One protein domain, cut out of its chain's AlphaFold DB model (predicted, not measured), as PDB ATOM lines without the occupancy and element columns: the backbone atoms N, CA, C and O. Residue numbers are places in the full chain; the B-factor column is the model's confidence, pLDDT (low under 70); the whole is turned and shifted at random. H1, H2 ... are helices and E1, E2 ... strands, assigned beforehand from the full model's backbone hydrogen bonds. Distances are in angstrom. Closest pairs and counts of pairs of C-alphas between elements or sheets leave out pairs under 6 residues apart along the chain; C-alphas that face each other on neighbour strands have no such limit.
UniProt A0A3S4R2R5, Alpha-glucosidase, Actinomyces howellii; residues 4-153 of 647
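This is residues 4 to 153 of the 647 residues of the protein "Alpha-glucosidase" of Actinomyces howellii (UniProt A0A3S4R2R5). Two strongly twisted sheets, E4 E5 E6 E7 E10 E9 and E1 E2 E3 E8, face each other as a sandwich. The nine-residue helix H1 sits beside E4 at one edge of the larger sheet, the very short helix H2 packs on the smaller sheet, and part of the long link before E10 pairs with E8 at an edge of the smaller sheet. The printed part has 150 residues, with two named helices and ten named strands in the chain order H1 E1 E2 H2 E3 E4 E5 E6 E7 E8 E9 E10; both sheets are antiparallel, in the orders just given. The class is mixed, helices and strands, with 61 residues in named elements, under half of the printed part. The whole is compact, with a radius of gyration of the C-alphas of 15.0 A and spans of 44 by 42 by 24 A.

The largest sheet runs E4, residues 71 to 74, E5, residues 77 to 79, E6, residues 86 to 89, E7, residues 95 to 97, E10, residues 142 to 146, and E9, residues 116 to 120. E4, E5, E6 and E7 form a meander, each strand the antiparallel neighbour of the one before. In the hairpin E5 and E6, N 78 and O 87 are within hydrogen-bond range at 2.8 A. E7 and E10 are antiparallel at 175 degrees, with N 97 and O 143 at 2.8 A. In the hairpin E9 and E10, N 120 and O 142 are 2.8 A apart. The second sheet runs E1, residues 29 to 34, E2, residues 37 to 42, E3, residues 53 to 61, and E8, residues 105 to 107. In the hairpin E1 and E2, N 34 and O 37 are 2.8 A apart. E3 has staggered pairing: residues 53 to 58 pair with E2, where N 58 and O 38 are 2.8 A apart, and residues 59 to 61 pair with E8, where N 59 and O 107 are 2.8 A apart. The two sheets form a sandwich, face to face, with their facing parts 8.9 A centre to centre and their best planes 8 degrees apart. H1, residues 4 to 12, is on the larger sheet and only just at the sheet's level, at a height of 3.7 A; its closest C-alphas to E4 are those of Ala 12 and Asp 74, 4.7 A. H2, residues 49 to 52, is on the smaller sheet at a height of 6.0 A, over none of its strands; its closest C-alphas to E2 are those of Ser 52 and His 41, 5.4 A. In H1 every O i to N i+4 pair is within hydrogen-bond range; H2 is too short for such a pair, and its one O i to N i+3 pair is within range.

H1 begins at C-alpha 4, at (20.946, -58.408, -54.817), and measures 12.1 A from first to last C-alpha. E3 is the longest strand, 21.8 A, from C-alpha 53 at (34.804, -46.855, -27.365). E1 measures 16.4 A and E2 16.8 A. E9 measures 12.3 A, and E10 measures 13.3 A, ending at C-alpha 146, at (42.673, -53.238, -33.666). E4, E5, E6, E7, E8 and H2 are shorter.

The C-alphas farthest apart, those of Leu 4 and Pro 128, are 49.3 A apart. The printed part has no cut. The links H1 to E1, 16 residues, and E9 to E10, 21 residues, are long; in the latter, residues 135 to 136 pair antiparallel with residues 106 to 107 of E8. The mean pLDDT of the printed part is 79.4, and residues 109 to 142 and 146 to 153 are under 70.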
ATOM      1  N   LEU A   4      19.881 -58.658 -55.794       91.69
ATOM      2  CA  LEU A   4      20.946 -58.408 -54.817       91.69
ATOM      3  C   LEU A   4      21.413 -56.947 -54.830       91.69
ATOM      4  O   LEU A   4      21.623 -56.375 -53.767       91.69
ATOM      5  N   GLU A   5      21.504 -56.318 -56.005       91.94
ATOM      6  CA  GLU A   5      21.786 -54.876 -56.113       91.94
ATOM      7  C   GLU A   5      20.695 -54.055 -55.422       91.94
ATOM      8  O   GLU A   5      20.999 -53.196 -54.600       91.94
ATOM      9  N   GLU A   6      19.423 -54.385 -55.665       91.06
ATOM     10  CA  GLU A   6      18.302 -53.738 -54.974       91.06
ATOM     11  C   GLU A   6      18.361 -53.931 -53.455       91.06
ATOM     12  O   GLU A   6      18.028 -53.016 -52.706       91.06
ATOM     13  N   ALA A   7      18.755 -55.122 -52.985       93.44
ATOM     14  CA  ALA A   7      18.910 -55.382 -51.558       93.44
ATOM     15  C   ALA A   7      20.047 -54.547 -50.955       93.44
ATOM     16  O   ALA A   7      19.854 -53.946 -49.902       93.44
ATOM     17  N   ARG A   8      21.199 -54.449 -51.627       95.19
ATOM     18  CA  ARG A   8      22.323 -53.615 -51.177       95.19
ATOM     19  C   ARG A   8      21.940 -52.146 -51.084       95.19
ATOM     20  O   ARG A   8      22.207 -51.533 -50.058       95.19
ATOM     21  N   GLU A   9      21.286 -51.604 -52.107       94.19
ATOM     22  CA  GLU A   9      20.828 -50.213 -52.091       94.19
ATOM     23  C   GLU A   9      19.792 -49.951 -50.995       94.19
ATOM     24  O   GLU A   9      19.793 -48.891 -50.371       94.19
ATOM     25  N   ASP A  10      18.893 -50.907 -50.750       92.75
ATOM     26  CA  ASP A  10      17.897 -50.776 -49.691       92.75
ATOM     27  C   ASP A  10      18.520 -50.787 -48.296       92.75
ATOM     28  O   ASP A  10      18.137 -49.988 -47.443       92.75
ATOM     29  N   LEU A  11      19.527 -51.636 -48.082       95.69
ATOM     30  CA  LEU A  11      20.297 -51.662 -46.842       95.69
ATOM     31  C   LEU A  11      21.130 -50.390 -46.668       95.69
ATOM     32  O   LEU A  11      21.099 -49.797 -45.596       95.69
ATOM     33  N   ALA A  12      21.805 -49.929 -47.723       95.69
ATOM     34  CA  ALA A  12      22.598 -48.699 -47.714       95.69
ATOM     35  C   ALA A  12      21.780 -47.485 -47.239       95.69
ATOM     36  O   ALA A  12      22.242 -46.710 -46.410       95.69
ATOM     37  N   ARG A  13      20.522 -47.365 -47.688       94.44
ATOM     38  CA  ARG A  13      19.605 -46.294 -47.254       94.44
ATOM     39  C   ARG A  13      19.144 -46.401 -45.799       94.44
ATOM     40  O   ARG A  13      18.636 -45.419 -45.267       94.44
ATOM     41  N   ARG A  14      19.237 -47.584 -45.190       94.25
ATOM     42  CA  ARG A  14      18.750 -47.866 -43.829       94.25
ATOM     43  C   ARG A  14      19.859 -47.830 -42.782       94.25
ATOM     44  O   ARG A  14      19.552 -47.616 -41.618       94.25
ATOM     45  N   ILE A  15      21.114 -48.037 -43.179       95.81
ATOM     46  CA  ILE A  15      22.280 -47.891 -42.304       95.81
ATOM     47  C   ILE A  15      22.608 -46.398 -42.204       95.81
ATOM     48  O   ILE A  15      23.358 -45.853 -43.011       95.81
ATOM     49  N   ASP A  16      22.012 -45.727 -41.221       94.19
ATOM     50  CA  ASP A  16      22.143 -44.279 -41.018       94.19
ATOM     51  C   ASP A  16      23.314 -43.879 -40.106       94.19
ATOM     52  O   ASP A  16      23.573 -42.690 -39.925       94.19
ATOM     53  N   LEU A  17      24.033 -44.866 -39.556       96.06
ATOM     54  CA  LEU A  17      25.137 -44.706 -38.607       96.06
ATOM     55  C   LEU A  17      24.729 -44.078 -37.267       96.06
ATOM     56  O   LEU A  17      25.599 -43.852 -36.437       96.06
ATOM     57  N   VAL A  18      23.453 -43.807 -37.017       92.56
ATOM     58  CA  VAL A  18      22.971 -43.218 -35.759       92.56
ATOM     59  C   VAL A  18      22.161 -44.255 -34.996       92.56
ATOM     60  O   VAL A  18      22.515 -44.646 -33.889       92.56
ATOM     61  N   GLU A  19      21.097 -44.734 -35.625       90.12
ATOM     62  CA  GLU A  19      20.179 -45.736 -35.098       90.12
ATOM     63  C   GLU A  19      20.567 -47.131 -35.593       90.12
ATOM     64  O   GLU A  19      20.480 -48.114 -34.854       90.12
ATOM     65  N   VAL A  20      21.028 -47.218 -36.843       94.56
ATOM     66  CA  VAL A  20      21.493 -48.449 -37.479       94.56
ATOM     67  C   VAL A  20      22.999 -48.324 -37.735       94.56
ATOM     68  O   VAL A  20      23.412 -47.673 -38.702       94.56
ATOM     69  N   PRO A  21      23.845 -48.928 -36.880       95.62
ATOM     70  CA  PRO A  21      25.293 -48.835 -37.010       95.62
ATOM     71  C   PRO A  21      25.789 -49.574 -38.250       95.62
ATOM     72  O   PRO A  21      25.233 -50.598 -38.656       95.62
ATOM     73  N   PHE A  22      26.918 -49.128 -38.799       97.19
ATOM     74  CA  PHE A  22      27.647 -49.951 -39.756       97.19
ATOM     75  C   PHE A  22      28.407 -51.053 -39.009       97.19
ATOM     76  O   PHE A  22      29.218 -50.794 -38.116       97.19
ATOM     77  N   THR A  23      28.126 -52.303 -39.367       96.88
ATOM     78  CA  THR A  23      28.761 -53.498 -38.808       96.88
ATOM     79  C   THR A  23      28.691 -54.649 -39.813       96.88
ATOM     80  O   THR A  23      27.984 -54.567 -40.817       96.88
ATOM     81  N   ILE A  24      29.415 -55.735 -39.544       95.50
ATOM     82  CA  ILE A  24      29.394 -56.955 -40.359       95.50
ATOM     83  C   ILE A  24      29.246 -58.196 -39.476       95.50
ATOM     84  O   ILE A  24      29.543 -58.166 -38.277       95.50
ATOM     85  N   ALA A  25      28.819 -59.307 -40.076       93.62
ATOM     86  CA  ALA A  25      28.772 -60.607 -39.412       93.62
ATOM     87  C   ALA A  25      30.149 -60.993 -38.840       93.62
ATOM     88  O   ALA A  25      31.184 -60.728 -39.452       93.62
ATOM     89  N   LEU A  26      30.162 -61.646 -37.674       92.50
ATOM     90  CA  LEU A  26      31.343 -62.125 -36.937       92.50
ATOM     91  C   LEU A  26      32.283 -61.044 -36.381       92.50
ATOM     92  O   LEU A  26      33.104 -61.360 -35.517       92.50
ATOM     93  N   SER A  27      32.166 -59.791 -36.818       92.31
ATOM     94  CA  SER A  27      32.862 -58.669 -36.190       92.31
ATOM     95  C   SER A  27      32.101 -58.197 -34.957       92.31
ATOM     96  O   SER A  27      30.873 -58.168 -34.951       92.31
ATOM     97  N   ARG A  28      32.823 -57.774 -33.922       91.62
ATOM     98  CA  ARG A  28      32.235 -57.108 -32.748       91.62
ATOM     99  C   ARG A  28      32.196 -55.597 -32.890       91.62
ATOM    100  O   ARG A  28      31.646 -54.928 -32.030       91.62
ATOM    101  N   LEU A  29      32.772 -55.064 -33.963       93.31
ATOM    102  CA  LEU A  29      32.852 -53.631 -34.141       93.31
ATOM    103  C   LEU A  29      31.536 -53.043 -34.644       93.31
ATOM    104  O   LEU A  29      30.878 -53.597 -35.532       93.31
ATOM    105  N   LEU A  30      31.193 -51.896 -34.072       95.12
ATOM    106  CA  LEU A  30      30.076 -51.045 -34.452       95.12
ATOM    107  C   LEU A  30      30.626 -49.665 -34.797       95.12
ATOM    108  O   LEU A  30      31.388 -49.090 -34.019       95.12
ATOM    109  N   VAL A  31      30.246 -49.141 -35.957       95.69
ATOM    110  CA  VAL A  31      30.604 -47.788 -36.384       95.69
ATOM    111  C   VAL A  31      29.362 -46.913 -36.315       95.69
ATOM    112  O   VAL A  31      28.370 -47.183 -36.995       95.69
ATOM    113  N   LEU A  32      29.442 -45.874 -35.486       95.50
ATOM    114  CA  LEU A  32      28.373 -44.917 -35.218       95.50
ATOM    115  C   LEU A  32      28.845 -43.490 -35.497       95.50
ATOM    116  O   LEU A  32      30.034 -43.190 -35.412       95.50
ATOM    117  N   ALA A  33      27.908 -42.608 -35.808       95.12
ATOM    118  CA  ALA A  33      28.114 -41.218 -36.153       95.12
ATOM    119  C   ALA A  33      27.494 -40.284 -35.109       95.12
ATOM    120  O   ALA A  33      26.328 -40.423 -34.755       95.12
ATOM    121  N   ASP A  34      28.252 -39.267 -34.706       92.44
ATOM    122  CA  ASP A  34      27.752 -38.071 -34.030       92.44
ATOM    123  C   ASP A  34      28.050 -36.849 -34.915       92.44
ATOM    124  O   ASP A  34      29.166 -36.314 -34.973       92.44
ATOM    125  N   GLY A  35      27.061 -36.464 -35.724       92.19
ATOM    126  CA  GLY A  35      27.226 -35.449 -36.762       92.19
ATOM    127  C   GLY A  35      28.270 -35.859 -37.807       92.19
ATOM    128  O   GLY A  35      28.033 -36.744 -38.620       92.19
ATOM    129  N   HIS A  36      29.429 -35.198 -37.808       90.50
ATOM    130  CA  HIS A  36      30.541 -35.462 -38.741       90.50
ATOM    131  C   HIS A  36      31.652 -36.338 -38.142       90.50
ATOM    132  O   HIS A  36      32.715 -36.505 -38.745       90.50
ATOM    133  N   ARG A  37      31.454 -36.806 -36.908       92.19
ATOM    134  CA  ARG A  37      32.420 -37.593 -36.148       92.19
ATOM    135  C   ARG A  37      31.986 -39.047 -36.168       92.19
ATOM    136  O   ARG A  37      30.832 -39.336 -35.877       92.19
ATOM    137  N   LEU A  38      32.909 -39.953 -36.469       93.50
ATOM    138  CA  LEU A  38      32.693 -41.384 -36.309       93.50
ATOM    139  C   LEU A  38      33.303 -41.899 -35.007       93.50
ATOM    140  O   LEU A  38      34.414 -41.528 -34.621       93.50
ATOM    141  N   HIS A  39      32.583 -42.812 -34.375       91.81
ATOM    142  CA  HIS A  39      33.001 -43.579 -33.218       91.81
ATOM    143  C   HIS A  39      33.015 -45.058 -33.590       91.81
ATOM    144  O   HIS A  39      32.122 -45.541 -34.289       91.81
ATOM    145  N   VAL A  40      34.043 -45.772 -33.135       91.06
ATOM    146  CA  VAL A  40      34.131 -47.226 -33.287       91.06
ATOM    147  C   VAL A  40      34.035 -47.835 -31.904       91.06
ATOM    148  O   VAL A  40      34.843 -47.516 -31.031       91.06
ATOM    149  N   HIS A  41      33.055 -48.706 -31.723       91.31
ATOM    150  CA  HIS A  41      32.769 -49.382 -30.468       91.31
ATOM    151  C   HIS A  41      32.981 -50.882 -30.614       91.31
ATOM    152  O   HIS A  41      32.779 -51.428 -31.702       91.31
ATOM    153  N   GLU A  42      33.353 -51.552 -29.531       90.44
ATOM    154  CA  GLU A  42      33.410 -53.010 -29.472       90.44
ATOM    155  C   GLU A  42      32.232 -53.558 -28.662       90.44
ATOM    156  O   GLU A  42      32.117 -53.324 -27.466       90.44
ATOM    157  N   ALA A  43      31.377 -54.352 -29.301       90.94
ATOM    158  CA  ALA A  43      30.285 -55.051 -28.642       90.94
ATOM    159  C   ALA A  43      30.832 -56.079 -27.633       90.94
ATOM    160  O   ALA A  43      31.440 -57.095 -28.009       90.94
ATOM    161  N   ARG A  44      30.599 -55.809 -26.346       87.00
ATOM    162  CA  ARG A  44      31.050 -56.616 -25.207       87.00
ATOM    163  C   ARG A  44      29.883 -56.915 -24.271       87.00
ATOM    164  O   ARG A  44      28.965 -56.112 -24.149       87.00
ATOM    165  N   TYR A  45      29.924 -58.088 -23.646       86.06
ATOM    166  CA  TYR A  45      28.913 -58.489 -22.672       86.06
ATOM    167  C   TYR A  45      28.991 -57.574 -21.445       86.06
ATOM    168  O   TYR A  45      30.080 -57.417 -20.893       86.06
ATOM    169  N   GLU A  46      27.863 -56.980 -21.046       79.31
ATOM    170  CA  GLU A  46      27.727 -56.170 -19.820       79.31
ATOM    171  C   GLU A  46      28.673 -54.964 -19.734       79.31
ATOM    172  O   GLU A  46      29.087 -54.535 -18.656       79.31
ATOM    173  N   VAL A  47      29.030 -54.403 -20.890       82.88
ATOM    174  CA  VAL A  47      29.766 -53.141 -20.981       82.88
ATOM    175  C   VAL A  47      28.895 -52.144 -21.741       82.88
ATOM    176  O   VAL A  47      28.559 -52.418 -22.899       82.88
ATOM    177  N   PRO A  48      28.530 -51.000 -21.132       83.44
ATOM    178  CA  PRO A  48      27.826 -49.936 -21.832       83.44
ATOM    179  C   PRO A  48      28.565 -49.534 -23.107       83.44
ATOM    180  O   PRO A  48      29.798 -49.521 -23.164       83.44
ATOM    181  N   LEU A  49      27.822 -49.211 -24.162       82.94
ATOM    182  CA  LEU A  49      28.427 -48.967 -25.467       82.94
ATOM    183  C   LEU A  49      29.381 -47.763 -25.417       82.94
ATOM    184  O   LEU A  49      30.451 -47.792 -26.025       82.94
ATOM    185  N   GLU A  50      29.029 -46.725 -24.664       82.62
ATOM    186  CA  GLU A  50      29.864 -45.560 -24.379       82.62
ATOM    187  C   GLU A  50      31.205 -45.903 -23.717       82.62
ATOM    188  O   GLU A  50      32.193 -45.239 -24.030       82.62
ATOM    189  N   ASP A  51      31.242 -46.966 -22.910       82.62
ATOM    190  CA  ASP A  51      32.414 -47.468 -22.179       82.62
ATOM    191  C   ASP A  51      33.206 -48.514 -22.988       82.62
ATOM    192  O   ASP A  51      34.164 -49.114 -22.500       82.62
ATOM    193  N   SER A  52      32.792 -48.774 -24.231       82.81
ATOM    194  CA  SER A  52      33.442 -49.711 -25.160       82.81
ATOM    195  C   SER A  52      34.044 -49.009 -26.385       82.81
ATOM    196  O   SER A  52      34.210 -49.609 -27.455       82.81
ATOM    197  N   ARG A  53      34.337 -47.707 -26.265       84.69
ATOM    198  CA  ARG A  53      34.804 -46.855 -27.365       84.69
ATOM    199  C   ARG A  53      36.274 -47.110 -27.684       84.69
ATOM    200  O   ARG A  53      37.187 -46.531 -27.110       84.69
ATOM    201  N   VAL A  54      36.507 -47.874 -28.743       80.25
ATOM    202  CA  VAL A  54      37.844 -48.122 -29.298       80.25
ATOM    203  C   VAL A  54      38.404 -46.870 -29.985       80.25
ATOM    204  O   VAL A  54      39.603 -46.598 -29.918       80.25
ATOM    205  N   VAL A  55      37.543 -46.103 -30.661       80.50
ATOM    206  CA  VAL A  55      37.914 -44.869 -31.371       80.50
ATOM    207  C   VAL A  55      36.897 -43.795 -31.072       80.50
ATOM    208  O   VAL A  55      35.700 -43.989 -31.289       80.50
ATOM    209  N   THR A  56      37.389 -42.628 -30.665       81.88
ATOM    210  CA  THR A  56      36.550 -41.452 -30.449       81.88
ATOM    211  C   THR A  56      36.861 -40.362 -31.465       81.88
ATOM    212  O   THR A  56      38.012 -39.950 -31.626       81.88
ATOM    213  N   GLY A  57      35.813 -39.863 -32.123       83.31
ATOM    214  CA  GLY A  57      35.877 -38.609 -32.865       83.31
ATOM    215  C   GLY A  57      36.704 -38.676 -34.146       83.31
ATOM    216  O   GLY A  57      37.442 -37.733 -34.428       83.31
ATOM    217  N   LEU A  58      36.605 -39.763 -34.918       88.69
ATOM    218  CA  LEU A  58      37.223 -39.842 -36.239       88.69
ATOM    219  C   LEU A  58      36.573 -38.811 -37.169       88.69
ATOM    220  O   LEU A  58      35.364 -38.831 -37.386       88.69
ATOM    221  N   VAL A  59      37.387 -37.928 -37.739       90.12
ATOM    222  CA  VAL A  59      36.976 -36.862 -38.660       90.12
ATOM    223  C   VAL A  59      37.843 -36.913 -39.910       90.12
ATOM    224  O   VAL A  59      39.071 -36.980 -39.823       90.12
ATOM    225  N   VAL A  60      37.202 -36.824 -41.074       90.00
ATOM    226  CA  VAL A  60      37.869 -36.754 -42.379       90.00
ATOM    227  C   VAL A  60      37.708 -35.356 -42.965       90.00
ATOM    228  O   VAL A  60      36.612 -34.789 -42.983       90.00
ATOM    229  N   ARG A  61      38.815 -34.788 -43.444       91.19
ATOM    230  CA  ARG A  61      38.869 -33.486 -44.111       91.19
ATOM    231  C   ARG A  61      39.420 -33.632 -45.519       91.19
ATOM    232  O   ARG A  61      40.374 -34.380 -45.729       91.19
ATOM    233  N   ASP A  62      38.832 -32.904 -46.459       91.06
ATOM    234  CA  ASP A  62      39.305 -32.867 -47.842       91.06
ATOM    235  C   ASP A  62      40.566 -32.000 -48.012       91.06
ATOM    236  O   ASP A  62      41.064 -31.388 -47.064       91.06
ATOM    237  N   ALA A  63      41.079 -31.923 -49.242       88.06
ATOM    238  CA  ALA A  63      42.249 -31.110 -49.588       88.06
ATOM    239  C   ALA A  63      42.083 -29.595 -49.349       88.06
ATOM    240  O   ALA A  63      43.076 -28.869 -49.339       88.06
ATOM    241  N   ALA A  64      40.852 -29.112 -49.151       91.12
ATOM    242  CA  ALA A  64      40.544 -27.732 -48.786       91.12
ATOM    243  C   ALA A  64      40.320 -27.563 -47.268       91.12
ATOM    244  O   ALA A  64      39.788 -26.538 -46.842       91.12
ATOM    245  N   ASP A  65      40.702 -28.563 -46.462       86.69
ATOM    246  CA  ASP A  65      40.528 -28.642 -45.004       86.69
ATOM    247  C   ASP A  65      39.056 -28.631 -44.539       86.69
ATOM    248  O   ASP A  65      38.748 -28.440 -43.355       86.69
ATOM    249  N   ARG A  66      38.114 -28.882 -45.460       92.56
ATOM    250  CA  ARG A  66      36.682 -28.946 -45.149       92.56
ATOM    251  C   ARG A  66      36.344 -30.307 -44.568       92.56
ATOM    252  O   ARG A  66      36.700 -31.334 -45.140       92.56
ATOM    253  N   VAL A  67      35.605 -30.308 -43.462       93.00
ATOM    254  CA  VAL A  67      35.054 -31.531 -42.868       93.00
ATOM    255  C   VAL A  67      34.088 -32.185 -43.851       93.00
ATOM    256  O   VAL A  67      33.187 -31.524 -44.370       93.00
ATOM    257  N   ARG A  68      34.282 -33.478 -44.105       93.88
ATOM    258  CA  ARG A  68      33.412 -34.289 -44.956       93.88
ATOM    259  C   ARG A  68      32.445 -35.091 -44.096       93.88
ATOM    260  O   ARG A  68      32.808 -35.554 -43.021       93.88
ATOM    261  N   VAL A  69      31.230 -35.256 -44.603       92.50
ATOM    262  CA  VAL A  69      30.222 -36.136 -44.010       92.50
ATOM    263  C   VAL A  69      30.432 -37.541 -44.559       92.50
ATOM    264  O   VAL A  69      30.776 -37.712 -45.729       92.50
ATOM    265  N   GLN A  70      30.296 -38.515 -43.677       94.56
ATOM    266  CA  GLN A  70      30.357 -39.933 -43.975       94.56
ATOM    267  C   GLN A  70      29.059 -40.419 -44.634       94.56
ATOM    268  O   GLN A  70      27.970 -39.966 -44.292       94.56
ATOM    269  N   GLU A  71      29.179 -41.372 -45.548       95.00
ATOM    270  CA  GLU A  71      28.069 -41.970 -46.291       95.00
ATOM    271  C   GLU A  71      28.229 -43.493 -46.328       95.00
ATOM    272  O   GLU A  71      29.353 -44.000 -46.359       95.00
ATOM    273  N   VAL A  72      27.114 -44.224 -46.364       96.88
ATOM    274  CA  VAL A  72      27.088 -45.684 -46.545       96.88
ATOM    275  C   VAL A  72      26.575 -45.975 -47.957       96.88
ATOM    276  O   VAL A  72      25.365 -46.041 -48.158       96.88
ATOM    277  N   PRO A  73      27.456 -46.094 -48.969       95.12
ATOM    278  CA  PRO A  73      27.024 -46.351 -50.345       95.12
ATOM    279  C   PRO A  73      26.512 -47.786 -50.537       95.12
ATOM    280  O   PRO A  73      25.694 -48.047 -51.416       95.12
ATOM    281  N   ASP A  74      26.994 -48.719 -49.714       95.25
ATOM    282  CA  ASP A  74      26.623 -50.129 -49.696       95.25
ATOM    283  C   ASP A  74      26.880 -50.718 -48.293       95.25
ATOM    284  O   ASP A  74      27.617 -50.126 -47.503       95.25
ATOM    285  N   PRO A  75      26.317 -51.891 -47.943       96.19
ATOM    286  CA  PRO A  75      26.520 -52.494 -46.621       96.19
ATOM    287  C   PRO A  75      27.940 -53.053 -46.399       96.19
ATOM    288  O   PRO A  75      28.178 -53.746 -45.412       96.19
ATOM    289  N   GLY A  76      28.883 -52.811 -47.315       95.31
ATOM    290  CA  GLY A  76      30.267 -53.258 -47.223       95.31
ATOM    291  C   GLY A  76      31.225 -52.210 -46.661       95.31
ATOM    292  O   GLY A  76      32.299 -52.598 -46.188       95.31
ATOM    293  N   HIS A  77      30.887 -50.914 -46.697       95.44
ATOM    294  CA  HIS A  77      31.777 -49.853 -46.215       95.44
ATOM    295  C   HIS A  77      31.098 -48.506 -45.930       95.44
ATOM    296  O   HIS A  77      29.993 -48.224 -46.378       95.44
ATOM    297  N   VAL A  78      31.841 -47.651 -45.225       96.62
ATOM    298  CA  VAL A  78      31.588 -46.216 -45.063       96.62
ATOM    299  C   VAL A  78      32.572 -45.440 -45.947       96.62
ATOM    300  O   VAL A  78      33.737 -45.825 -46.069       96.62
ATOM    301  N   SER A  79      32.135 -44.344 -46.559       94.50
ATOM    302  CA  SER A  79      32.945 -43.491 -47.440       94.50
ATOM    303  C   SER A  79      32.776 -42.004 -47.103       94.50
ATOM    304  O   SER A  79      31.885 -41.641 -46.343       94.50
ATOM    305  N   TRP A  80      33.618 -41.135 -47.672       94.12
ATOM    306  CA  TRP A  80      33.517 -39.670 -47.533       94.12
ATOM    307  C   TRP A  80      33.372 -38.975 -48.898       94.12
ATOM    308  O   TRP A  80      34.019 -37.958 -49.179       94.12
ATOM    309  N   GLY A  81      32.502 -39.536 -49.741       89.38
ATOM    310  CA  GLY A  81      32.303 -39.160 -51.141       89.38
ATOM    311  C   GLY A  81      33.187 -39.957 -52.107       89.38
ATOM    312  O   GLY A  81      34.036 -40.741 -51.685       89.38
ATOM    313  N   GLU A  82      32.995 -39.731 -53.409       85.06
ATOM    314  CA  GLU A  82      33.636 -40.511 -54.487       85.06
ATOM    315  C   GLU A  82      35.173 -40.490 -54.438       85.06
ATOM    316  O   GLU A  82      35.812 -41.519 -54.652       85.06
ATOM    317  N   ASP A  83      35.756 -39.336 -54.103       85.69
ATOM    318  CA  ASP A  83      37.209 -39.130 -54.041       85.69
ATOM    319  C   ASP A  83      37.803 -39.373 -52.641       85.69
ATOM    320  O   ASP A  83      38.998 -39.161 -52.433       85.69
ATOM    321  N   GLY A  84      36.973 -39.738 -51.658       86.38
ATOM    322  CA  GLY A  84      37.371 -39.882 -50.259       86.38
ATOM    323  C   GLY A  84      37.894 -41.275 -49.893       86.38
ATOM    324  O   GLY A  84      37.729 -42.233 -50.650       86.38
ATOM    325  N   PRO A  85      38.512 -41.426 -48.705       88.19
ATOM    326  CA  PRO A  85      38.907 -42.737 -48.202       88.19
ATOM    327  C   PRO A  85      37.678 -43.604 -47.890       88.19
ATOM    328  O   PRO A  85      36.582 -43.099 -47.646       88.19
ATOM    329  N   TRP A  86      37.870 -44.922 -47.862       91.00
ATOM    330  CA  TRP A  86      36.855 -45.893 -47.432       91.00
ATOM    331  C   TRP A  86      37.229 -46.470 -46.073       91.00
ATOM    332  O   TRP A  86      38.405 -46.738 -45.841       91.00
ATOM    333  N   LEU A  87      36.246 -46.716 -45.212       92.25
ATOM    334  CA  LEU A  87      36.377 -47.443 -43.951       92.25
ATOM    335  C   LEU A  87      35.523 -48.711 -44.013       92.25
ATOM    336  O   LEU A  87      34.341 -48.663 -44.336       92.25
ATOM    337  N   THR A  88      36.109 -49.851 -43.669       93.94
ATOM    338  CA  THR A  88      35.395 -51.124 -43.569       93.94
ATOM    339  C   THR A  88      35.840 -51.908 -42.337       93.94
ATOM    340  O   THR A  88      36.777 -51.511 -41.645       93.94
ATOM    341  N   LEU A  89      35.159 -53.014 -42.054       92.38
ATOM    342  CA  LEU A  89      35.483 -53.927 -40.962       92.38
ATOM    343  C   LEU A  89      35.931 -55.282 -41.513       92.38
ATOM    344  O   LEU A  89      35.630 -55.630 -42.657       92.38
ATOM    345  N   ASP A  90      36.595 -56.076 -40.681       87.31
ATOM    346  CA  ASP A  90      36.833 -57.490 -40.956       87.31
ATOM    347  C   ASP A  90      36.368 -58.412 -39.816       87.31
ATOM    348  O   ASP A  90      35.958 -57.979 -38.733       87.31
ATOM    349  N   THR A  91      36.413 -59.717 -40.086       84.44
ATOM    350  CA  THR A  91      35.997 -60.773 -39.152       84.44
ATOM    351  C   THR A  91      37.016 -61.042 -38.043       84.44
ATOM    352  O   THR A  91      36.746 -61.834 -37.142       84.44
ATOM    353  N   GLU A  92      38.198 -60.423 -38.107       79.69
ATOM    354  CA  GLU A  92      39.213 -60.467 -37.047       79.69
ATOM    355  C   GLU A  92      38.984 -59.355 -36.012       79.69
ATOM    356  O   GLU A  92      39.688 -59.306 -35.005       79.69
ATOM    357  N   GLY A  93      37.966 -58.510 -36.218       79.06
ATOM    358  CA  GLY A  93      37.608 -57.430 -35.308       79.06
ATOM    359  C   GLY A  93      38.421 -56.165 -35.542       79.06
ATOM    360  O   GLY A  93      38.626 -55.413 -34.598       79.06
ATOM    361  N   ARG A  94      38.899 -55.916 -36.767       84.00
ATOM    362  CA  ARG A  94      39.614 -54.681 -37.114       84.00
ATOM    363  C   ARG A  94      38.724 -53.723 -37.892       84.00
ATOM    364  O   ARG A  94      37.922 -54.156 -38.720       84.00
ATOM    365  N   ALA A  95      38.924 -52.424 -37.676       86.25
ATOM    366  CA  ALA A  95      38.455 -51.387 -38.590       86.25
ATOM    367  C   ALA A  95      39.618 -50.953 -39.489       86.25
ATOM    368  O   ALA A  95      40.705 -50.631 -39.009       86.25
ATOM    369  N   VAL A  96      39.396 -50.975 -40.800       84.31
ATOM    370  CA  VAL A  96      40.423 -50.761 -41.820       84.31
ATOM    371  C   VAL A  96      39.993 -49.605 -42.714       84.31
ATOM    372  O   VAL A  96      38.972 -49.684 -43.398       84.31
ATOM    373  N   MET A  97      40.785 -48.537 -42.724       84.25
ATOM    374  CA  MET A  97      40.633 -47.414 -43.637       84.25
ATOM    375  C   MET A  97      41.645 -47.504 -44.777       84.25
ATOM    376  O   MET A  97      42.832 -47.763 -44.555       84.25
ATOM    377  N   GLY A  98      41.159 -47.272 -45.997       77.00
ATOM    378  CA  GLY A  98      41.954 -47.255 -47.220       77.00
ATOM    379  C   GLY A  98      42.913 -46.069 -47.297       77.00
ATOM    380  O   GLY A  98      43.090 -45.319 -46.338       77.00
ATOM    381  N   LEU A  99      43.538 -45.908 -48.466       75.81
ATOM    382  CA  LEU A  99      44.503 -44.835 -48.685       75.81
ATOM    383  C   LEU A  99      43.860 -43.461 -48.542       75.81
ATOM    384  O   LEU A  99      42.835 -43.175 -49.158       75.81
ATOM    385  N   ILE A 100      44.515 -42.599 -47.772       79.38
ATOM    386  CA  ILE A 100      44.150 -41.195 -47.643       79.38
ATOM    387  C   ILE A 100      44.596 -40.471 -48.924       79.38
ATOM    388  O   ILE A 100      45.796 -40.486 -49.247       79.38
ATOM    389  N   PRO A 101      43.661 -39.851 -49.672       81.69
ATOM    390  CA  PRO A 101      43.983 -39.149 -50.908       81.69
ATOM    391  C   PRO A 101      44.907 -37.948 -50.678       81.69
ATOM    392  O   PRO A 101      45.036 -37.418 -49.572       81.69
ATOM    393  N   GLN A 102      45.547 -37.468 -51.746       81.00
ATOM    394  CA  GLN A 102      46.464 -36.333 -51.643       81.00
ATOM    395  C   GLN A 102      45.766 -35.076 -51.102       81.00
ATOM    396  O   GLN A 102      44.753 -34.633 -51.635       81.00
ATOM    397  N   GLY A 103      46.347 -34.477 -50.058       79.06
ATOM    398  CA  GLY A 103      45.829 -33.268 -49.413       79.06
ATOM    399  C   GLY A 103      44.716 -33.524 -48.393       79.06
ATOM    400  O   GLY A 103      44.452 -32.647 -47.576       79.06
ATOM    401  N   TRP A 104      44.107 -34.711 -48.390       86.44
ATOM    402  CA  TRP A 104      43.114 -35.082 -47.387       86.44
ATOM    403  C   TRP A 104      43.784 -35.357 -46.044       86.44
ATOM    404  O   TRP A 104      44.982 -35.646 -45.961       86.44
ATOM    405  N   SER A 105      43.004 -35.271 -44.970       80.25
ATOM    406  CA  SER A 105      43.483 -35.647 -43.648       80.25
ATOM    407  C   SER A 105      42.441 -36.385 -42.830       80.25
ATOM    408  O   SER A 105      41.249 -36.100 -42.911       80.25
ATOM    409  N   VAL A 106      42.920 -37.326 -42.025       82.12
ATOM    410  CA  VAL A 106      42.117 -38.062 -41.046       82.12
ATOM    411  C   VAL A 106      42.657 -37.724 -39.670       82.12
ATOM    412  O   VAL A 106      43.870 -37.774 -39.467       82.12
ATOM    413  N   SER A 107      41.773 -37.357 -38.749       78.94
ATOM    414  CA  SER A 107      42.095 -37.108 -37.344       78.94
ATOM    415  C   SER A 107      41.188 -37.931 -36.442       78.94
ATOM    416  O   SER A 107      39.997 -38.020 -36.717       78.94
ATOM    417  N   LEU A 108      41.729 -38.475 -35.358       77.94
ATOM    418  CA  LEU A 108      40.989 -39.167 -34.297       77.94
ATOM    419  C   LEU A 108      41.427 -38.607 -32.941       77.94
ATOM    420  O   LEU A 108      42.598 -38.275 -32.791       77.94
ATOM    421  N   GLU A 109      40.498 -38.406 -32.004       69.56
ATOM    422  CA  GLU A 109      40.742 -37.631 -30.774       69.56
ATOM    423  C   GLU A 109      41.286 -38.473 -29.618       69.56
ATOM    424  O   GLU A 109      42.110 -37.990 -28.840       69.56
ATOM    425  N   ALA A 110      40.843 -39.725 -29.507       64.12
ATOM    426  CA  ALA A 110      41.298 -40.639 -28.472       64.12
ATOM    427  C   ALA A 110      41.173 -42.100 -28.916       64.12
ATOM    428  O   ALA A 110      40.271 -42.467 -29.676       64.12
ATOM    429  N   VAL A 111      42.084 -42.911 -28.388       63.00
ATOM    430  CA  VAL A 111      42.101 -44.373 -28.451       63.00
ATOM    431  C   VAL A 111      42.205 -44.821 -26.996       63.00
ATOM    432  O   VAL A 111      43.106 -44.355 -26.300       63.00
ATOM    433  N   GLU A 112      41.269 -45.634 -26.511       62.34
ATOM    434  CA  GLU A 112      41.316 -46.141 -25.133       62.34
ATOM    435  C   GLU A 112      42.557 -47.016 -24.883       62.34
ATOM    436  O   GLU A 112      43.110 -47.625 -25.808       62.34
ATOM    437  N   ASP A 113      42.983 -47.096 -23.614       53.28
ATOM    438  CA  ASP A 113      44.118 -47.910 -23.172       53.28
ATOM    439  C   ASP A 113      43.952 -49.378 -23.612       53.28
ATOM    440  O   ASP A 113      43.223 -50.169 -23.013       53.28
ATOM    441  N   GLY A 114      44.679 -49.767 -24.664       54.50
ATOM    442  CA  GLY A 114      44.734 -51.143 -25.162       54.50
ATOM    443  C   GLY A 114      44.373 -51.328 -26.634       54.50
ATOM    444  O   GLY A 114      44.701 -52.380 -27.180       54.50
ATOM    445  N   ALA A 115      43.762 -50.342 -27.294       60.69
ATOM    446  CA  ALA A 115      43.570 -50.392 -28.740       60.69
ATOM    447  C   ALA A 115      44.836 -49.925 -29.482       60.69
ATOM    448  O   ALA A 115      45.455 -48.918 -29.136       60.69
ATOM    449  N   GLU A 116      45.252 -50.680 -30.502       62.41
ATOM    450  CA  GLU A 116      46.431 -50.368 -31.314       62.41
ATOM    451  C   GLU A 116      45.986 -49.714 -32.624       62.41
ATOM    452  O   GLU A 116      45.269 -50.315 -33.432       62.41
ATOM    453  N   VAL A 117      46.433 -48.475 -32.841       65.44
ATOM    454  CA  VAL A 117      46.275 -47.779 -34.118       65.44
ATOM    455  C   VAL A 117      47.563 -47.906 -34.911       65.44
ATOM    456  O   VAL A 117      48.581 -47.292 -34.585       65.44
ATOM    457  N   VAL A 118      47.511 -48.690 -35.983       60.84
ATOM    458  CA  VAL A 118      48.626 -48.850 -36.912       60.84
ATOM    459  C   VAL A 118      48.418 -47.897 -38.081       60.84
ATOM    460  O   VAL A 118      47.500 -48.064 -38.887       60.84
ATOM    461  N   VAL A 119      49.294 -46.898 -38.184       61.72
ATOM    462  CA  VAL A 119      49.361 -46.016 -39.354       61.72
ATOM    463  C   VAL A 119      50.245 -46.682 -40.392       61.72
ATOM    464  O   VAL A 119      51.441 -46.894 -40.174       61.72
ATOM    465  N   LEU A 120      49.655 -47.042 -41.525       54.53
ATOM    466  CA  LEU A 120      50.396 -47.570 -42.652       54.53
ATOM    467  C   LEU A 120      51.005 -46.373 -43.411       54.53
ATOM    468  O   LEU A 120      50.253 -45.633 -44.024       54.53
ATOM    469  N   ASP A 121      52.321 -46.141 -43.297       53.03
ATOM    470  CA  ASP A 121      53.108 -45.067 -43.951       53.03
ATOM    471  C   ASP A 121      52.870 -43.604 -43.478       53.03
ATOM    472  O   ASP A 121      52.735 -42.667 -44.270       53.03
ATOM    473  N   GLY A 122      52.915 -43.352 -42.159       48.16
ATOM    474  CA  GLY A 122      52.814 -42.004 -41.566       48.16
ATOM    475  C   GLY A 122      53.560 -41.831 -40.235       48.16
ATOM    476  O   GLY A 122      54.054 -42.801 -39.668       48.16
ATOM    477  N   GLU A 123      53.660 -40.590 -39.740       48.12
ATOM    478  CA  GLU A 123      54.228 -40.282 -38.412       48.12
ATOM    479  C   GLU A 123      53.090 -40.189 -37.384       48.12
ATOM    480  O   GLU A 123      52.168 -39.391 -37.590       48.12
ATOM    481  N   PRO A 124      53.124 -40.947 -36.276       48.78
ATOM    482  CA  PRO A 124      52.215 -40.715 -35.162       48.78
ATOM    483  C   PRO A 124      52.518 -39.346 -34.535       48.78
ATOM    484  O   PRO A 124      53.669 -39.020 -34.249       48.78
ATOM    485  N   LEU A 125      51.487 -38.534 -34.304       44.84
ATOM    486  CA  LEU A 125      51.616 -37.254 -33.609       44.84
ATOM    487  C   LEU A 125      51.122 -37.431 -32.167       44.84
ATOM    488  O   LEU A 125      49.976 -37.792 -31.927       44.84
ATOM    489  N   SER A 126      51.996 -37.197 -31.186       41.97
ATOM    490  CA  SER A 126      51.602 -37.137 -29.772       41.97
ATOM    491  C   SER A 126      51.005 -35.766 -29.470       41.97
ATOM    492  O   SER A 126      51.582 -34.752 -29.869       41.97
ATOM    493  N   THR A 127      49.898 -35.701 -28.723       41.31
ATOM    494  CA  THR A 127      49.394 -34.408 -28.230       41.31
ATOM    495  C   THR A 127      49.978 -34.042 -26.865       41.31
ATOM    496  O   THR A 127      50.397 -34.926 -26.117       41.31
ATOM    497  N   PRO A 128      49.977 -32.747 -26.495       32.53
ATOM    498  CA  PRO A 128      50.454 -32.283 -25.192       32.53
ATOM    499  C   PRO A 128      49.573 -32.689 -23.996       32.53
ATOM    500  O   PRO A 128      49.922 -32.362 -22.865       32.53
ATOM    501  N   HIS A 129      48.410 -33.314 -24.215       38.25
ATOM    502  CA  HIS A 129      47.399 -33.567 -23.174       38.25
ATOM    503  C   HIS A 129      47.193 -35.059 -22.872       38.25
ATOM    504  O   HIS A 129      46.207 -35.427 -22.244       38.25
ATOM    505  N   GLY A 130      48.111 -35.924 -23.311       39.91
ATOM    506  CA  GLY A 130      48.061 -37.363 -23.025       39.91
ATOM    507  C   GLY A 130      47.092 -38.169 -23.899       39.91
ATOM    508  O   GLY A 130      47.123 -39.390 -23.836       39.91
ATOM    509  N   GLY A 131      46.287 -37.522 -24.751       47.78
ATOM    510  CA  GLY A 131      45.500 -38.193 -25.790       47.78
ATOM    511  C   GLY A 131      46.323 -38.469 -27.054       47.78
ATOM    512  O   GLY A 131      47.137 -37.637 -27.477       47.78
ATOM    513  N   LEU A 132      46.112 -39.624 -27.686       50.91
ATOM    514  CA  LEU A 132      46.701 -39.939 -28.988       50.91
ATOM    515  C   LEU A 132      45.844 -39.318 -30.104       50.91
ATOM    516  O   LEU A 132      44.806 -39.872 -30.455       50.91
ATOM    517  N   VAL A 133      46.297 -38.203 -30.692       54.59
ATOM    518  CA  VAL A 133      45.702 -37.662 -31.929       54.59
ATOM    519  C   VAL A 133      46.544 -38.072 -33.119       54.59
ATOM    520  O   VAL A 133      47.551 -37.445 -33.447       54.59
ATOM    521  N   VAL A 134      46.101 -39.109 -33.820       59.59
ATOM    522  CA  VAL A 134      46.717 -39.488 -35.089       59.59
ATOM    523  C   VAL A 134      46.147 -38.589 -36.180       59.59
ATOM    524  O   VAL A 134      44.984 -38.730 -36.547       59.59
ATOM    525  N   ARG A 135      46.963 -37.663 -36.703       58.28
ATOM    526  CA  ARG A 135      46.643 -36.919 -37.927       58.28
ATOM    527  C   ARG A 135      47.460 -37.466 -39.089       58.28
ATOM    528  O   ARG A 135      48.646 -37.167 -39.209       58.28
ATOM    529  N   ALA A 136      46.821 -38.230 -39.965       59.38
ATOM    530  CA  ALA A 136      47.454 -38.713 -41.184       59.38
ATOM    531  C   ALA A 136      47.166 -37.731 -42.330       59.38
ATOM    532  O   ALA A 136      46.020 -37.548 -42.728       59.38
ATOM    533  N   THR A 137      48.214 -37.059 -42.813       55.56
ATOM    534  CA  THR A 137      48.174 -36.085 -43.927       55.56
ATOM    535  C   THR A 137      49.041 -36.509 -45.114       55.56
ATOM    536  O   THR A 137      49.078 -35.820 -46.136       55.56
ATOM    537  N   ARG A 138      49.792 -37.614 -44.979       58.50
ATOM    538  CA  ARG A 138      50.651 -38.127 -46.048       58.50
ATOM    539  C   ARG A 138      49.779 -38.849 -47.085       58.50
ATOM    540  O   ARG A 138      49.057 -39.771 -46.706       58.50
ATOM    541  N   PRO A 139      49.842 -38.455 -48.369       56.50
ATOM    542  CA  PRO A 139      49.160 -39.178 -49.435       56.50
ATOM    543  C   PRO A 139      49.601 -40.644 -49.445       56.50
ATOM    544  O   PRO A 139      50.799 -40.916 -49.360       56.50
ATOM    545  N   GLY A 140      48.650 -41.569 -49.556       57.03
ATOM    546  CA  GLY A 140      48.953 -43.003 -49.568       57.03
ATOM    547  C   GLY A 140      49.143 -43.640 -48.187       57.03
ATOM    548  O   GLY A 140      49.549 -44.796 -48.124       57.03
ATOM    549  N   ALA A 141      48.815 -42.940 -47.096       58.59
ATOM    550  CA  ALA A 141      48.742 -43.553 -45.771       58.59
ATOM    551  C   ALA A 141      47.411 -44.302 -45.558       58.59
ATOM    552  O   ALA A 141      46.371 -43.835 -46.020       58.59
ATOM    553  N   GLY A 142      47.427 -45.429 -44.840       66.50
ATOM    554  CA  GLY A 142      46.231 -46.174 -44.404       66.50
ATOM    555  C   GLY A 142      46.110 -46.236 -42.877       66.50
ATOM    556  O   GLY A 142      47.087 -45.996 -42.166       66.50
ATOM    557  N   LEU A 143      44.926 -46.576 -42.359       70.69
ATOM    558  CA  LEU A 143      44.678 -46.686 -40.914       70.69
ATOM    559  C   LEU A 143      44.091 -48.060 -40.586       70.69
ATOM    560  O   LEU A 143      43.065 -48.439 -41.143       70.69
ATOM    561  N   VAL A 144      44.713 -48.793 -39.664       72.62
ATOM    562  CA  VAL A 144      44.149 -50.032 -39.112       72.62
ATOM    563  C   VAL A 144      43.980 -49.868 -37.615       72.62
ATOM    564  O   VAL A 144      44.923 -49.504 -36.914       72.62
ATOM    565  N   ILE A 145      42.778 -50.148 -37.132       71.56
ATOM    566  CA  ILE A 145      42.399 -50.035 -35.730       71.56
ATOM    567  C   ILE A 145      42.084 -51.442 -35.246       71.56
ATOM    568  O   ILE A 145      41.180 -52.094 -35.773       71.56
ATOM    569  N   THR A 146      42.849 -51.911 -34.265       66.25
ATOM    570  CA  THR A 146      42.673 -53.238 -33.666       66.25
ATOM    571  C   THR A 146      42.364 -53.073 -32.175       66.25
ATOM    572  O   THR A 146      43.232 -52.594 -31.440       66.25
ATOM    573  N   PRO A 147      41.156 -53.443 -31.710       66.06
ATOM    574  CA  PRO A 147      40.844 -53.514 -30.287       66.06
ATOM    575  C   PRO A 147      41.736 -54.540 -29.585       66.06
ATOM    576  O   PRO A 147      42.231 -55.490 -30.203       66.06
ATOM    577  N   ARG A 148      41.932 -54.379 -28.273       64.88
ATOM    578  CA  ARG A 148      42.656 -55.373 -27.480       64.88
ATOM    579  C   ARG A 148      41.879 -56.697 -27.487       64.88
ATOM    580  O   ARG A 148      40.684 -56.682 -27.214       64.88
ATOM    581  N   PRO A 149      42.525 -57.855 -27.708       57.09
ATOM    582  CA  PRO A 149      41.846 -59.132 -27.539       57.09
ATOM    583  C   PRO A 149      41.372 -59.304 -26.088       57.09
ATOM    584  O   PRO A 149      42.107 -58.995 -25.144       57.09
ATOM    585  N   LEU A 150      40.157 -59.835 -25.924       52.94
ATOM    586  CA  LEU A 150      39.610 -60.231 -24.625       52.94
ATOM    587  C   LEU A 150      40.577 -61.170 -23.875       52.94
ATOM    588  O   LEU A 150      41.276 -61.969 -24.515       52.94
ATOM    589  N   PRO A 151      40.606 -61.128 -22.528       49.69
ATOM    590  CA  PRO A 151      41.373 -62.078 -21.728       49.69
ATOM    591  C   PRO A 151      41.067 -63.524 -22.152       49.69
ATOM    592  O   PRO A 151      39.910 -63.921 -22.220       49.69
ATOM    593  N   GLY A 152      42.101 -64.311 -22.465       48.09
ATOM    594  CA  GLY A 152      41.955 -65.716 -22.874       48.09
ATOM    595  C   GLY A 152      41.812 -65.967 -24.381       48.09
ATOM    596  O   GLY A 152      41.874 -67.122 -24.802       48.09
ATOM    597  N   ARG A 153      41.704 -64.929 -25.223       48.25
ATOM    598  CA  ARG A 153      41.762 -65.085 -26.686       48.25
ATOM    599  C   ARG A 153      43.195 -64.885 -27.178       48.25
ATOM    600  O   ARG A 153      43.818 -63.864 -26.894       48.25
TER     601      ARG A 153